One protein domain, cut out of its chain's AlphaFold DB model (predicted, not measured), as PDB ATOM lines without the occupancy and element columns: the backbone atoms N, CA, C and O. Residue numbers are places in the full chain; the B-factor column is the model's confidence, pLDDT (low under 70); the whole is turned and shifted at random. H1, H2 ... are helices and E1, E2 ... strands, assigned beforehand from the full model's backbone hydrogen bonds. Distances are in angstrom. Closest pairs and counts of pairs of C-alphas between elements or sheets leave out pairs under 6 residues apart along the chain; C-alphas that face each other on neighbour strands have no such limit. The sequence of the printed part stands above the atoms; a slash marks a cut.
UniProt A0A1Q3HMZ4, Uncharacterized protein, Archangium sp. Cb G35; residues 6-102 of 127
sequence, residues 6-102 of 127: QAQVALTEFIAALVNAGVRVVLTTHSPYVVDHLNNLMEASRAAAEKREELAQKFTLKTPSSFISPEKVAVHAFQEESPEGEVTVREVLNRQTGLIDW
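What this domain is: This is residues 6 to 102 of the 127 residues of an uncharacterized protein of Archangium sp. Cb G35 (UniProt A0A1Q3HMZ4). An antiparallel hairpin, E1 and E2, makes one end of an elongated domain; H1 packs slantwise on H2, with H3 at the other end. Three named helices, then two strands, mixed in class, hold under half of 97 printed residues. It is only just compact, close to loose: radius of gyration of the C-alphas 14.7 A, spans 52 by 29 by 23 A.

How they stand to each other: In the hairpin E1, residues 76 to 80, and E2, 87 to 91, N 77 and O 90 are within hydrogen-bond range, 2.8 A. H1, residues 6 to 20, touches H2, 32 to 44, at a steep tilt of 46 degrees; C-alphas 12 and 34 are closest, 6.0 A. H3, residues 49 to 56, with 2 of 4 O i to N i+4 pairs within range, is close to H2 but not clearly touching.

Where its parts are: H1 begins at C-alpha 6, (70.740, 114.887, 86.660); E2 ends at C-alpha 91, (96.581, 116.515, 81.003).

The domain as a whole: H3 to E1 is a long link; residues 80 to 85 and 102 have pLDDT under 70.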
ATOM      1  N   GLN A   6      71.059 116.315  86.819       91.75
ATOM      2  CA  GLN A   6      70.740 114.887  86.660       91.75
ATOM      3  C   GLN A   6      70.789 114.412  85.199       91.75
ATOM      4  O   GLN A   6      71.225 113.298  84.926       91.75
ATOM      5  N   ALA A   7      70.376 115.249  84.245       94.06
ATOM      6  CA  ALA A   7      70.459 114.907  82.829       94.06
ATOM      7  C   ALA A   7      71.916 114.875  82.342       94.06
ATOM      8  O   ALA A   7      72.257 114.054  81.497       94.06
ATOM      9  N   GLN A   8      72.789 115.723  82.898       94.44
ATOM     10  CA  GLN A   8      74.221 115.705  82.585       94.44
ATOM     11  C   GLN A   8      74.898 114.430  83.109       94.44
ATOM     12  O   GLN A   8      75.703 113.824  82.401       94.44
ATOM     13  N   VAL A   9      74.520 113.980  84.308       96.25
ATOM     14  CA  VAL A   9      74.950 112.693  84.878       96.25
ATOM     15  C   VAL A   9      74.519 111.536  83.968       96.25
ATOM     16  O   VAL A   9      75.364 110.757  83.530       96.25
ATOM     17  N   ALA A  10      73.238 111.474  83.586       96.75
ATOM     18  CA  ALA A  10      72.722 110.447  82.674       96.75
ATOM     19  C   ALA A  10      73.432 110.455  81.307       96.75
ATOM     20  O   ALA A  10      73.784 109.402  80.775       96.75
ATOM     21  N   LEU A  11      73.678 111.645  80.750       96.88
ATOM     22  CA  LEU A  11      74.402 111.810  79.490       96.88
ATOM     23  C   LEU A  11      75.841 111.291  79.597       96.88
ATOM     24  O   LEU A  11      76.328 110.653  78.667       96.88
ATOM     25  N   THR A  12      76.505 111.527  80.728       97.31
ATOM     26  CA  THR A  12      77.875 111.056  80.977       97.31
ATOM     27  C   THR A  12      77.929 109.529  80.987       97.31
ATOM     28  O   THR A  12      78.778 108.939  80.321       97.31
ATOM     29  N   GLU A  13      76.976 108.873  81.657       98.31
ATOM     30  CA  GLU A  13      76.861 107.408  81.650       98.31
ATOM     31  C   GLU A  13      76.596 106.854  80.247       98.31
ATOM     32  O   GLU A  13      77.183 105.844  79.850       98.31
ATOM     33  N   PHE A  14      75.737 107.525  79.478       98.19
ATOM     34  CA  PHE A  14      75.422 107.121  78.111       98.19
ATOM     35  C   PHE A  14      76.646 107.233  77.195       98.19
ATOM     36  O   PHE A  14      76.963 106.291  76.471       98.19
ATOM     37  N   ILE A  15      77.380 108.346  77.269       98.06
ATOM     38  CA  ILE A  15      78.626 108.545  76.518       98.06
ATOM     39  C   ILE A  15      79.653 107.471  76.883       98.06
ATOM     40  O   ILE A  15      80.262 106.882  75.991       98.06
ATOM     41  N   ALA A  16      79.819 107.168  78.171       98.19
ATOM     42  CA  ALA A  16      80.738 106.126  78.612       98.19
ATOM     43  C   ALA A  16      80.358 104.744  78.047       98.19
ATOM     44  O   ALA A  16      81.226 104.004  77.579       98.19
ATOM     45  N   ALA A  17      79.060 104.425  77.998       98.19
ATOM     46  CA  ALA A  17      78.568 103.203  77.367       98.19
ATOM     47  C   ALA A  17      78.855 103.164  75.854       98.19
ATOM     48  O   ALA A  17      79.289 102.129  75.346       98.19
ATOM     49  N   LEU A  18      78.694 104.285  75.140       98.19
ATOM     50  CA  LEU A  18      79.062 104.388  73.722       98.19
ATOM     51  C   LEU A  18      80.561 104.143  73.504       98.19
ATOM     52  O   LEU A  18      80.939 103.395  72.600       98.19
ATOM     53  N   VAL A  19      81.417 104.721  74.351       98.19
ATOM     54  CA  VAL A  19      82.869 104.504  74.283       98.19
ATOM     55  C   VAL A  19      83.223 103.044  74.539       98.19
ATOM     56  O   VAL A  19      84.032 102.457  73.817       98.19
ATOM     57  N   ASN A  20      82.572 102.408  75.511       98.00
ATOM     58  CA  ASN A  20      82.740 100.981  75.747       98.00
ATOM     59  C   ASN A  20      82.261 100.111  74.577       98.00
ATOM     60  O   ASN A  20      82.858  99.060  74.346       98.00
ATOM     61  N   ALA A  21      81.270 100.571  73.811       97.88
ATOM     62  CA  ALA A  21      80.809  99.937  72.577       97.88
ATOM     63  C   ALA A  21      81.702 100.226  71.348       97.88
ATOM     64  O   ALA A  21      81.402  99.753  70.254       97.88
ATOM     65  N   GLY A  22      82.801 100.974  71.508       97.75
ATOM     66  CA  GLY A  22      83.782 101.242  70.449       97.75
ATOM     67  C   GLY A  22      83.620 102.590  69.741       97.75
ATOM     68  O   GLY A  22      84.348 102.870  68.787       97.75
ATOM     69  N   VAL A  23      82.702 103.448  70.192       98.31
ATOM     70  CA  VAL A  23      82.525 104.795  69.633       98.31
ATOM     71  C   VAL A  23      83.591 105.740  70.192       98.31
ATOM     72  O   VAL A  23      83.814 105.804  71.395       98.31
ATOM     73  N   ARG A  24      84.242 106.528  69.335       97.50
ATOM     74  CA  ARG A  24      85.175 107.576  69.782       97.50
ATOM     75  C   ARG A  24      84.417 108.879  70.001       97.50
ATOM     76  O   ARG A  24      83.754 109.354  69.083       97.50
ATOM     77  N   VAL A  25      84.538 109.451  71.195       97.38
ATOM     78  CA  VAL A  25      83.848 110.687  71.584       97.38
ATOM     79  C   VAL A  25      84.875 111.726  72.017       97.38
ATOM     80  O   VAL A  25      85.783 111.422  72.785       97.38
ATOM     81  N   VAL A  26      84.707 112.956  71.532       96.75
ATOM     82  CA  VAL A  26      85.419 114.144  72.012       96.75
ATOM     83  C   VAL A  26      84.364 115.139  72.473       96.75
ATOM     84  O   VAL A  26      83.409 115.403  71.745       96.75
ATOM     85  N   LEU A  27      84.518 115.663  73.685       93.81
ATOM     86  CA  LEU A  27      83.616 116.655  74.261       93.81
ATOM     87  C   LEU A  27      84.410 117.685  75.060       93.81
ATOM     88  O   LEU A  27      85.466 117.379  75.608       93.81
ATOM     89  N   THR A  28      83.871 118.893  75.154       90.75
ATOM     90  CA  THR A  28      84.384 119.972  76.003       90.75
ATOM     91  C   THR A  28      83.316 120.328  77.024       90.75
ATOM     92  O   THR A  28      82.145 120.459  76.665       90.75
ATOM     93  N   THR A  29      83.689 120.483  78.291       88.12
ATOM     94  CA  THR A  29      82.729 120.759  79.365       88.12
ATOM     95  C   THR A  29      83.340 121.639  80.451       88.12
ATOM     96  O   THR A  29      84.504 121.478  80.802       88.12
ATOM     97  N   HIS A  30      82.524 122.540  81.002       85.31
ATOM     98  CA  HIS A  30      82.790 123.244  82.264       85.31
ATOM     99  C   HIS A  30      81.963 122.669  83.424       85.31
ATOM    100  O   HIS A  30      81.943 123.230  84.515       85.31
ATOM    101  N   SER A  31      81.215 121.591  83.182       87.38
ATOM    102  CA  SER A  31      80.334 121.016  84.187       87.38
ATOM    103  C   SER A  31      81.116 120.141  85.165       87.38
ATOM    104  O   SER A  31      81.626 119.096  84.740       87.38
ATOM    105  N   PRO A  32      81.143 120.488  86.465       85.88
ATOM    106  CA  PRO A  32      81.731 119.613  87.474       85.88
ATOM    107  C   PRO A  32      80.978 118.278  87.550       85.88
ATOM    108  O   PRO A  32      81.601 117.238  87.706       85.88
ATOM    109  N   TYR A  33      79.661 118.264  87.296       90.44
ATOM    110  CA  TYR A  33      78.858 117.037  87.317       90.44
ATOM    111  C   TYR A  33      79.336 115.990  86.306       90.44
ATOM    112  O   TYR A  33      79.281 114.799  86.591       90.44
ATOM    113  N   VAL A  34      79.792 116.422  85.126       92.56
ATOM    114  CA  VAL A  34      80.327 115.500  84.111       92.56
ATOM    115  C   VAL A  34      81.657 114.920  84.578       92.56
ATOM    116  O   VAL A  34      81.878 113.719  84.456       92.56
ATOM    117  N   VAL A  35      82.539 115.757  85.122       91.62
ATOM    118  CA  VAL A  35      83.896 115.347  85.506       91.62
ATOM    119  C   VAL A  35      83.881 114.465  86.753       91.62
ATOM    120  O   VAL A  35      84.464 113.381  86.742       91.62
ATOM    121  N   ASP A  36      83.150 114.871  87.789       91.38
ATOM    122  CA  ASP A  36      83.012 114.105  89.028       91.38
ATOM    123  C   ASP A  36      82.341 112.756  88.764       91.38
ATOM    124  O   ASP A  36      82.769 111.718  89.272       91.38
ATOM    125  N   HIS A  37      81.311 112.735  87.911       95.56
ATOM    126  CA  HIS A  37      80.655 111.477  87.580       95.56
ATOM    127  C   HIS A  37      81.509 110.581  86.684       95.56
ATOM    128  O   HIS A  37      81.455 109.359  86.814       95.56
ATOM    129  N   LEU A  38      82.358 111.150  85.824       95.88
ATOM    130  CA  LEU A  38      83.340 110.372  85.071       95.88
ATOM    131  C   LEU A  38      84.346 109.681  86.007       95.88
ATOM    132  O   LEU A  38      84.637 108.504  85.795       95.88
ATOM    133  N   ASN A  39      84.799 110.346  87.078       95.31
ATOM    134  CA  ASN A  39      85.596 109.705  88.135       95.31
ATOM    135  C   ASN A  39      84.843 108.524  88.773       95.31
ATOM    136  O   ASN A  39      85.412 107.440  88.908       95.31
ATOM    137  N   ASN A  40      83.551 108.680  89.089       96.12
ATOM    138  CA  ASN A  40      82.740 107.586  89.641       96.12
ATOM    139  C   ASN A  40      82.662 106.378  88.695       96.12
ATOM    140  O   ASN A  40      82.785 105.238  89.140       96.12
ATOM    141  N   LEU A  41      82.468 106.610  87.394       97.56
ATOM    142  CA  LEU A  41      82.413 105.541  86.391       97.56
ATOM    143  C   LEU A  41      83.763 104.836  86.228       97.56
ATOM    144  O   LEU A  41      83.803 103.614  86.059       97.56
ATOM    145  N   MET A  42      84.855 105.597  86.310       96.75
ATOM    146  CA  MET A  42      86.215 105.070  86.283       96.75
ATOM    147  C   MET A  42      86.525 104.196  87.492       96.75
ATOM    148  O   MET A  42      87.016 103.078  87.324       96.75
ATOM    149  N   GLU A  43      86.161 104.633  88.694       95.75
ATOM    150  CA  GLU A  43      86.315 103.821  89.902       95.75
ATOM    151  C   GLU A  43      85.400 102.592  89.900       95.75
ATOM    152  O   GLU A  43      85.835 101.485  90.225       95.75
ATOM    153  N   ALA A  44      84.156 102.726  89.434       96.50
ATOM    154  CA  ALA A  44      83.245 101.591  89.297       96.50
ATOM    155  C   ALA A  44      83.794 100.511  88.347       96.50
ATOM    156  O   ALA A  44      83.596  99.315  88.581       96.50
ATOM    157  N   SER A  45      84.559 100.904  87.321       96.38
ATOM    158  CA  SER A  45      85.219  99.961  86.406       96.38
ATOM    159  C   SER A  45      86.289  99.093  87.082       96.38
ATOM    160  O   SER A  45      86.623  98.024  86.570       96.38
ATOM    161  N   ARG A  46      86.802  99.507  88.247       94.94
ATOM    162  CA  ARG A  46      87.809  98.775  89.033       94.94
ATOM    163  C   ARG A  46      87.200  97.814  90.045       94.94
ATOM    164  O   ARG A  46      87.911  96.962  90.576       94.94
ATOM    165  N   ALA A  47      85.897  97.912  90.304       94.75
ATOM    166  CA  ALA A  47      85.210  96.990  91.196       94.75
ATOM    167  C   ALA A  47      85.291  95.541  90.675       94.75
ATOM    168  O   ALA A  47      85.302  95.299  89.459       94.75
ATOM    169  N   ALA A  48      85.308  94.582  91.608       93.94
ATOM    170  CA  ALA A  48      85.243  93.151  91.311       93.94
ATOM    171  C   ALA A  48      84.006  92.831  90.458       93.94
ATOM    172  O   ALA A  48      82.941  93.416  90.676       93.94
ATOM    173  N   ALA A  49      84.145  91.926  89.485       89.81
ATOM    174  CA  ALA A  49      83.127  91.672  88.465       89.81
ATOM    175  C   ALA A  49      81.764  91.299  89.071       89.81
ATOM    176  O   ALA A  49      80.732  91.785  88.614       89.81
ATOM    177  N   GLU A  50      81.772  90.533  90.159       91.44
ATOM    178  CA  GLU A  50      80.587  90.049  90.870       91.44
ATOM    179  C   GLU A  50      79.808  91.186  91.547       91.44
ATOM    180  O   GLU A  50      78.608  91.069  91.771       91.44
ATOM    181  N   LYS A  51      80.479  92.305  91.855       93.81
ATOM    182  CA  LYS A  51      79.882  93.481  92.508       93.81
ATOM    183  C   LYS A  51      79.414  94.548  91.525       93.81
ATOM    184  O   LYS A  51      78.729  95.484  91.933       93.81
ATOM    185  N   ARG A  52      79.789  94.455  90.245       93.12
ATOM    186  CA  ARG A  52      79.480  95.503  89.257       93.12
ATOM    187  C   ARG A  52      77.987  95.631  89.000       93.12
ATOM    188  O   ARG A  52      77.505  96.750  88.881       93.12
ATOM    189  N   GLU A  53      77.265  94.515  88.967       94.12
ATOM    190  CA  GLU A  53      75.818  94.523  88.736       94.12
ATOM    191  C   GLU A  53      75.060  95.183  89.898       94.12
ATOM    192  O   GLU A  53      74.200  96.035  89.690       94.12
ATOM    193  N   GLU A  54      75.440  94.858  91.138       95.31
ATOM    194  CA  GLU A  54      74.888  95.495  92.338       95.31
ATOM    195  C   GLU A  54      75.221  96.992  92.369       95.31
ATOM    196  O   GLU A  54      74.355  97.832  92.624       95.31
ATOM    197  N   LEU A  55      76.476  97.341  92.073       95.81
ATOM    198  CA  LEU A  55      76.931  98.724  92.049       95.81
ATOM    199  C   LEU A  55      76.188  99.539  90.985       95.81
ATOM    200  O   LEU A  55      75.797 100.672  91.263       95.81
ATOM    201  N   ALA A  56      75.941  98.957  89.808       96.44
ATOM    202  CA  ALA A  56      75.229  99.600  88.710       96.44
ATOM    203  C   ALA A  56      73.841 100.088  89.130       96.44
ATOM    204  O   ALA A  56      73.440 101.164  88.704       96.44
ATOM    205  N   GLN A  57      73.147  99.397  90.042       96.81
ATOM    206  CA  GLN A  57      71.823  99.819  90.521       96.81
ATOM    207  C   GLN A  57      71.811 101.191  91.217       96.81
ATOM    208  O   GLN A  57      70.746 101.796  91.351       96.81
ATOM    209  N   LYS A  58      72.977 101.698  91.642       96.25
ATOM    210  CA  LYS A  58      73.138 103.034  92.238       96.25
ATOM    211  C   LYS A  58      73.339 104.144  91.196       96.25
ATOM    212  O   LYS A  58      73.253 105.316  91.551       96.25
ATOM    213  N   PHE A  59      73.614 103.787  89.942       96.19
ATOM    214  CA  PHE A  59      73.812 104.713  88.825       96.19
ATOM    215  C   PHE A  59      72.494 104.991  88.093       96.19
ATOM    216  O   PHE A  59      71.503 104.279  88.254       96.19
ATOM    217  N   THR A  60      72.475 106.035  87.267       95.75
ATOM    218  CA  THR A  60      71.252 106.539  86.627       95.75
ATOM    219  C   THR A  60      70.699 105.564  85.592       95.75
ATOM    220  O   THR A  60      69.500 105.289  85.571       95.75
ATOM    221  N   LEU A  61      71.572 105.017  84.744       96.56
ATOM    222  CA  LEU A  61      71.222 104.077  83.680       96.56
ATOM    223  C   LEU A  61      71.172 102.624  84.155       96.56
ATOM    224  O   LEU A  61      70.773 101.752  83.386       96.56
ATOM    225  N   LYS A  62      71.565 102.360  85.406       97.00
ATOM    226  CA  LYS A  62      71.481 101.040  86.046       97.00
ATOM    227  C   LYS A  62      72.127  99.903  85.252       97.00
ATOM    228  O   LYS A  62      71.621  98.788  85.236       97.00
ATOM    229  N   THR A  63      73.241 100.194  84.585       96.12
ATOM    230  CA  THR A  63      73.967  99.224  83.762       96.12
ATOM    231  C   THR A  63      75.469  99.304  84.026       96.12
ATOM    232  O   THR A  63      76.013 100.408  84.056       96.12
ATOM    233  N   PRO A  64      76.179  98.171  84.158       96.56
ATOM    234  CA  PRO A  64      77.636  98.172  84.254       96.56
ATOM    235  C   PRO A  64      78.312  98.525  82.921       96.56
ATOM    236  O   PRO A  64      79.516  98.770  82.892       96.56
ATOM    237  N   SER A  65      77.572  98.582  81.805       97.00
ATOM    238  CA  SER A  65      78.131  98.948  80.497       97.00
ATOM    239  C   SER A  65      78.654 100.387  80.442       97.00
ATOM    240  O   SER A  65      79.464 100.700  79.571       97.00
ATOM    241  N   SER A  66      78.212 101.260  81.353       97.38
ATOM    242  CA  SER A  66      78.713 102.632  81.487       97.38
ATOM    243  C   SER A  66      80.022 102.723  82.281       97.38
ATOM    244  O   SER A  66      80.667 103.767  82.262       97.38
ATOM    245  N   PHE A  67      80.459 101.653  82.954       98.00
ATOM    246  CA  PHE A  67      81.701 101.663  83.729       98.00
ATOM    247  C   PHE A  67      82.903 101.643  82.785       98.00
ATOM    248  O   PHE A  67      83.170 100.654  82.098       98.00
ATOM    249  N   ILE A  68      83.623 102.759  82.719       97.44
ATOM    250  CA  ILE A  68      84.670 103.002  81.728       97.44
ATOM    251  C   ILE A  68      86.050 102.935  82.369       97.44
ATOM    252  O   ILE A  68      86.290 103.556  83.390       97.44
ATOM    253  N   SER A  69      86.977 102.188  81.773       96.75
ATOM    254  CA  SER A  69      88.355 102.136  82.273       96.75
ATOM    255  C   SER A  69      89.062 103.488  82.079       96.75
ATOM    256  O   SER A  69      88.938 104.053  80.986       96.75
ATOM    257  N   PRO A  70      89.865 103.967  83.054       95.81
ATOM    258  CA  PRO A  70      90.696 105.166  82.896       95.81
ATOM    259  C   PRO A  70      91.588 105.154  81.650       95.81
ATOM    260  O   PRO A  70      91.857 106.200  81.070       95.81
ATOM    261  N   GLU A  71      92.001 103.973  81.184       95.38
ATOM    262  CA  GLU A  71      92.842 103.827  79.989       95.38
ATOM    263  C   GLU A  71      92.124 104.219  78.691       95.38
ATOM    264  O   GLU A  71      92.758 104.549  77.693       95.38
ATOM    265  N   LYS A  72      90.785 104.208  78.691       96.25
ATOM    266  CA  LYS A  72      89.966 104.659  77.555       96.25
ATOM    267  C   LYS A  72      89.688 106.162  77.587       96.25
ATOM    268  O   LYS A  72      88.990 106.665  76.708       96.25
ATOM    269  N   VAL A  73      90.187 106.865  78.602       96.06
ATOM    270  CA  VAL A  73      89.874 108.266  78.870       96.06
ATOM    271  C   VAL A  73      91.153 109.101  78.800       96.06
ATOM    272  O   VAL A  73      92.237 108.694  79.222       96.06
ATOM    273  N   ALA A  74      91.023 110.299  78.241       94.56
ATOM    274  CA  ALA A  74      92.033 111.342  78.307       94.56
ATOM    275  C   ALA A  74      91.325 112.662  78.613       94.56
ATOM    276  O   ALA A  74      90.313 112.979  77.988       94.56
ATOM    277  N   VAL A  75      91.844 113.417  79.580       93.00
ATOM    278  CA  VAL A  75      91.234 114.674  80.028       93.00
ATOM    279  C   VAL A  75      92.295 115.754  80.028       93.00
ATOM    280  O   VAL A  75      93.337 115.601  80.663       93.00
ATOM    281  N   HIS A  76      92.016 116.844  79.320       90.94
ATOM    282  CA  HIS A  76      92.931 117.966  79.168       90.94
ATOM    283  C   HIS A  76      92.240 119.256  79.596       90.94
ATOM    284  O   HIS A  76      91.094 119.500  79.220       90.94
ATOM    285  N   ALA A  77      92.946 120.071  80.372       87.69
ATOM    286  CA  ALA A  77      92.522 121.408  80.749       87.69
ATOM    287  C   ALA A  77      93.300 122.445  79.937       87.69
ATOM    288  O   ALA A  77      94.515 122.325  79.761       87.69
ATOM    289  N   PHE A  78      92.584 123.467  79.479       84.06
ATOM    290  CA  PHE A  78      93.159 124.668  78.888       84.06
ATOM    291  C   PHE A  78      93.426 125.662  80.019       84.06
ATOM    292  O   PHE A  78      92.509 125.981  80.777       84.06
ATOM    293  N   GLN A  79      94.671 126.111  80.166       75.81
ATOM    294  CA  GLN A  79      95.067 127.111  81.154       75.81
ATOM    295  C   GLN A  79      95.645 128.325  80.440       75.81
ATOM    296  O   GLN A  79      96.506 128.188  79.579       75.81
ATOM    297  N   GLU A  80      95.156 129.504  80.801       68.19
ATOM    298  CA  GLU A  80      95.725 130.773  80.363       68.19
ATOM    299  C   GLU A  80      96.855 131.145  81.331       68.19
ATOM    300  O   GLU A  80      96.629 131.232  82.542       68.19
ATOM    301  N   GLU A  81      98.081 131.278  80.819       64.50
ATOM    302  CA  GLU A  81      99.264 131.570  81.646       64.50
ATOM    303  C   GLU A  81      99.581 133.065  81.738       64.50
ATOM    304  O   GLU A  81     100.219 133.500  82.698       64.50
ATOM    305  N   SER A  82      99.099 133.875  80.794       60.69
ATOM    306  CA  SER A  82      99.320 135.319  80.793       60.69
ATOM    307  C   SER A  82      98.124 136.085  80.215       60.69
ATOM    308  O   SER A  82      97.420 135.561  79.352       60.69
ATOM    309  N   PRO A  83      97.923 137.361  80.608       61.00
ATOM    310  CA  PRO A  83      96.929 138.247  79.986       61.00
ATOM    311  C   PRO A  83      97.187 138.508  78.490       61.00
ATOM    312  O   PRO A  83      96.360 139.114  77.815       61.00
ATOM    313  N   GLU A  84      98.358 138.101  77.990       64.69
ATOM    314  CA  GLU A  84      98.813 138.264  76.609       64.69
ATOM    315  C   GLU A  84      98.347 137.107  75.699       64.69
ATOM    316  O   GLU A  84      98.556 137.159  74.488       64.69
ATOM    317  N   GLY A  85      97.639 136.112  76.255       61.50
ATOM    318  CA  GLY A  85      96.843 135.142  75.496       61.50
ATOM    319  C   GLY A  85      97.515 133.799  75.199       61.50
ATOM    320  O   GLY A  85      97.043 133.070  74.323       61.50
ATOM    321  N   GLU A  86      98.596 133.433  75.897       75.94
ATOM    322  CA  GLU A  86      99.163 132.084  75.772       75.94
ATOM    323  C   GLU A  86      98.317 131.058  76.544       75.94
ATOM    324  O   GLU A  86      98.169 131.125  77.768       75.94
ATOM    325  N   VAL A  87      97.758 130.091  75.807       78.94
ATOM    326  CA  VAL A  87      96.964 128.985  76.355       78.94
ATOM    327  C   VAL A  87      97.778 127.698  76.300       78.94
ATOM    328  O   VAL A  87      98.104 127.204  75.218       78.94
ATOM    329  N   THR A  88      98.058 127.113  77.461       82.06
ATOM    330  CA  THR A  88      98.695 125.799  77.577       82.06
ATOM    331  C   THR A  88      97.645 124.704  77.762       82.06
ATOM    332  O   THR A  88      96.587 124.899  78.366       82.06
ATOM    333  N   VAL A  89      97.915 123.525  77.197       86.69
ATOM    334  CA  VAL A  89      97.061 122.340  77.338       86.69
ATOM    335  C   VAL A  89      97.770 121.348  78.240       86.69
ATOM    336  O   VAL A  89      98.855 120.870  77.911       86.69
ATOM    337  N   ARG A  90      97.149 121.017  79.370       86.88
ATOM    338  CA  ARG A  90      97.711 120.083  80.347       86.88
ATOM    339  C   ARG A  90      96.773 118.909  80.568       86.88
ATOM    340  O   ARG A  90      95.578 119.098  80.784       86.88
ATOM    341  N   GLU A  91      97.318 117.697  80.562       89.31
ATOM    342  CA  GLU A  91      96.581 116.515  81.003       89.31
ATOM    343  C   GLU A  91      96.303 116.598  82.512       89.31
ATOM    344  O   GLU A  91      97.210 116.824  83.316       89.31
ATOM    345  N   VAL A  92      95.036 116.425  82.888       90.25
ATOM    346  CA  VAL A  92      94.559 116.494  84.283       90.25
ATOM    347  C   VAL A  92      94.096 115.140  84.822       90.25
ATOM    348  O   VAL A  92      93.703 115.031  85.980       90.25
ATOM    349  N   LEU A  93      94.163 114.087  84.003       90.94
ATOM    350  CA  LEU A  93      93.976 112.713  84.455       90.94
ATOM    351  C   LEU A  93      95.296 112.184  85.024       90.94
ATOM    352  O   LEU A  93      96.277 112.017  84.299       90.94
ATOM    353  N   ASN A  94      95.325 111.875  86.316       90.81
ATOM    354  CA  ASN A  94      96.478 111.218  86.910       90.81
ATOM    355  C   ASN A  94      96.497 109.748  86.470       90.81
ATOM    356  O   ASN A  94      95.652 108.958  86.880       90.81
ATOM    357  N   ARG A  95      97.476 109.362  85.648       89.06
ATOM    358  CA  ARG A  95      97.585 107.998  85.104       89.06
ATOM    359  C   ARG A  95      97.880 106.922  86.157       89.06
ATOM    360  O   ARG A  95      97.558 105.764  85.929       89.06
ATOM    361  N   GLN A  96      98.446 107.278  87.311       86.69
ATOM    362  CA  GLN A  96      98.712 106.324  88.396       86.69
ATOM    363  C   GLN A  96      97.451 106.046  89.215       86.69
ATOM    364  O   GLN A  96      97.155 104.897  89.535       86.69
ATOM    365  N   THR A  97      96.698 107.095  89.553       87.88
ATOM    366  CA  THR A  97      95.486 106.960  90.369       87.88
ATOM    367  C   THR A  97      94.239 106.736  89.526       87.88
ATOM    368  O   THR A  97      93.265 106.212  90.041       87.88
ATOM    369  N   GLY A  98      94.247 107.065  88.233       88.31
ATOM    370  CA  GLY A  98      93.082 107.081  87.336       88.31
ATOM    371  C   GLY A  98      91.998 108.080  87.728       88.31
ATOM    372  O   GLY A  98      90.857 107.914  87.311       88.31
ATOM    373  N   LEU A  99      92.350 109.089  88.527       88.38
ATOM    374  CA  LEU A  99      91.450 110.152  88.961       88.38
ATOM    375  C   LEU A  99      91.780 111.456  88.238       88.38
ATOM    376  O   LEU A  99      92.945 111.763  87.973       88.38
ATOM    377  N   ILE A 100      90.743 112.229  87.940       88.62
ATOM    378  CA  ILE A 100      90.861 113.570  87.373       88.62
ATOM    379  C   ILE A 100      91.097 114.555  88.518       88.62
ATOM    380  O   ILE A 100      90.265 114.665  89.418       88.62
ATOM    381  N   ASP A 101      92.222 115.266  88.476       77.44
ATOM    382  CA  ASP A 101      92.555 116.330  89.424       77.44
ATOM    383  C   ASP A 101      91.884 117.641  88.987       77.44
ATOM    384  O   ASP A 101      92.256 118.264  87.990       77.44
ATOM    385  N   TRP A 102      90.858 118.043  89.738       69.50
ATOM    386  CA  TRP A 102      90.012 119.205  89.456       69.50
ATOM    387  C   TRP A 102      90.512 120.513  90.091       69.50
ATOM    388  O   TRP A 102      89.857 121.551  89.976       69.50
TER     389      TRP A 102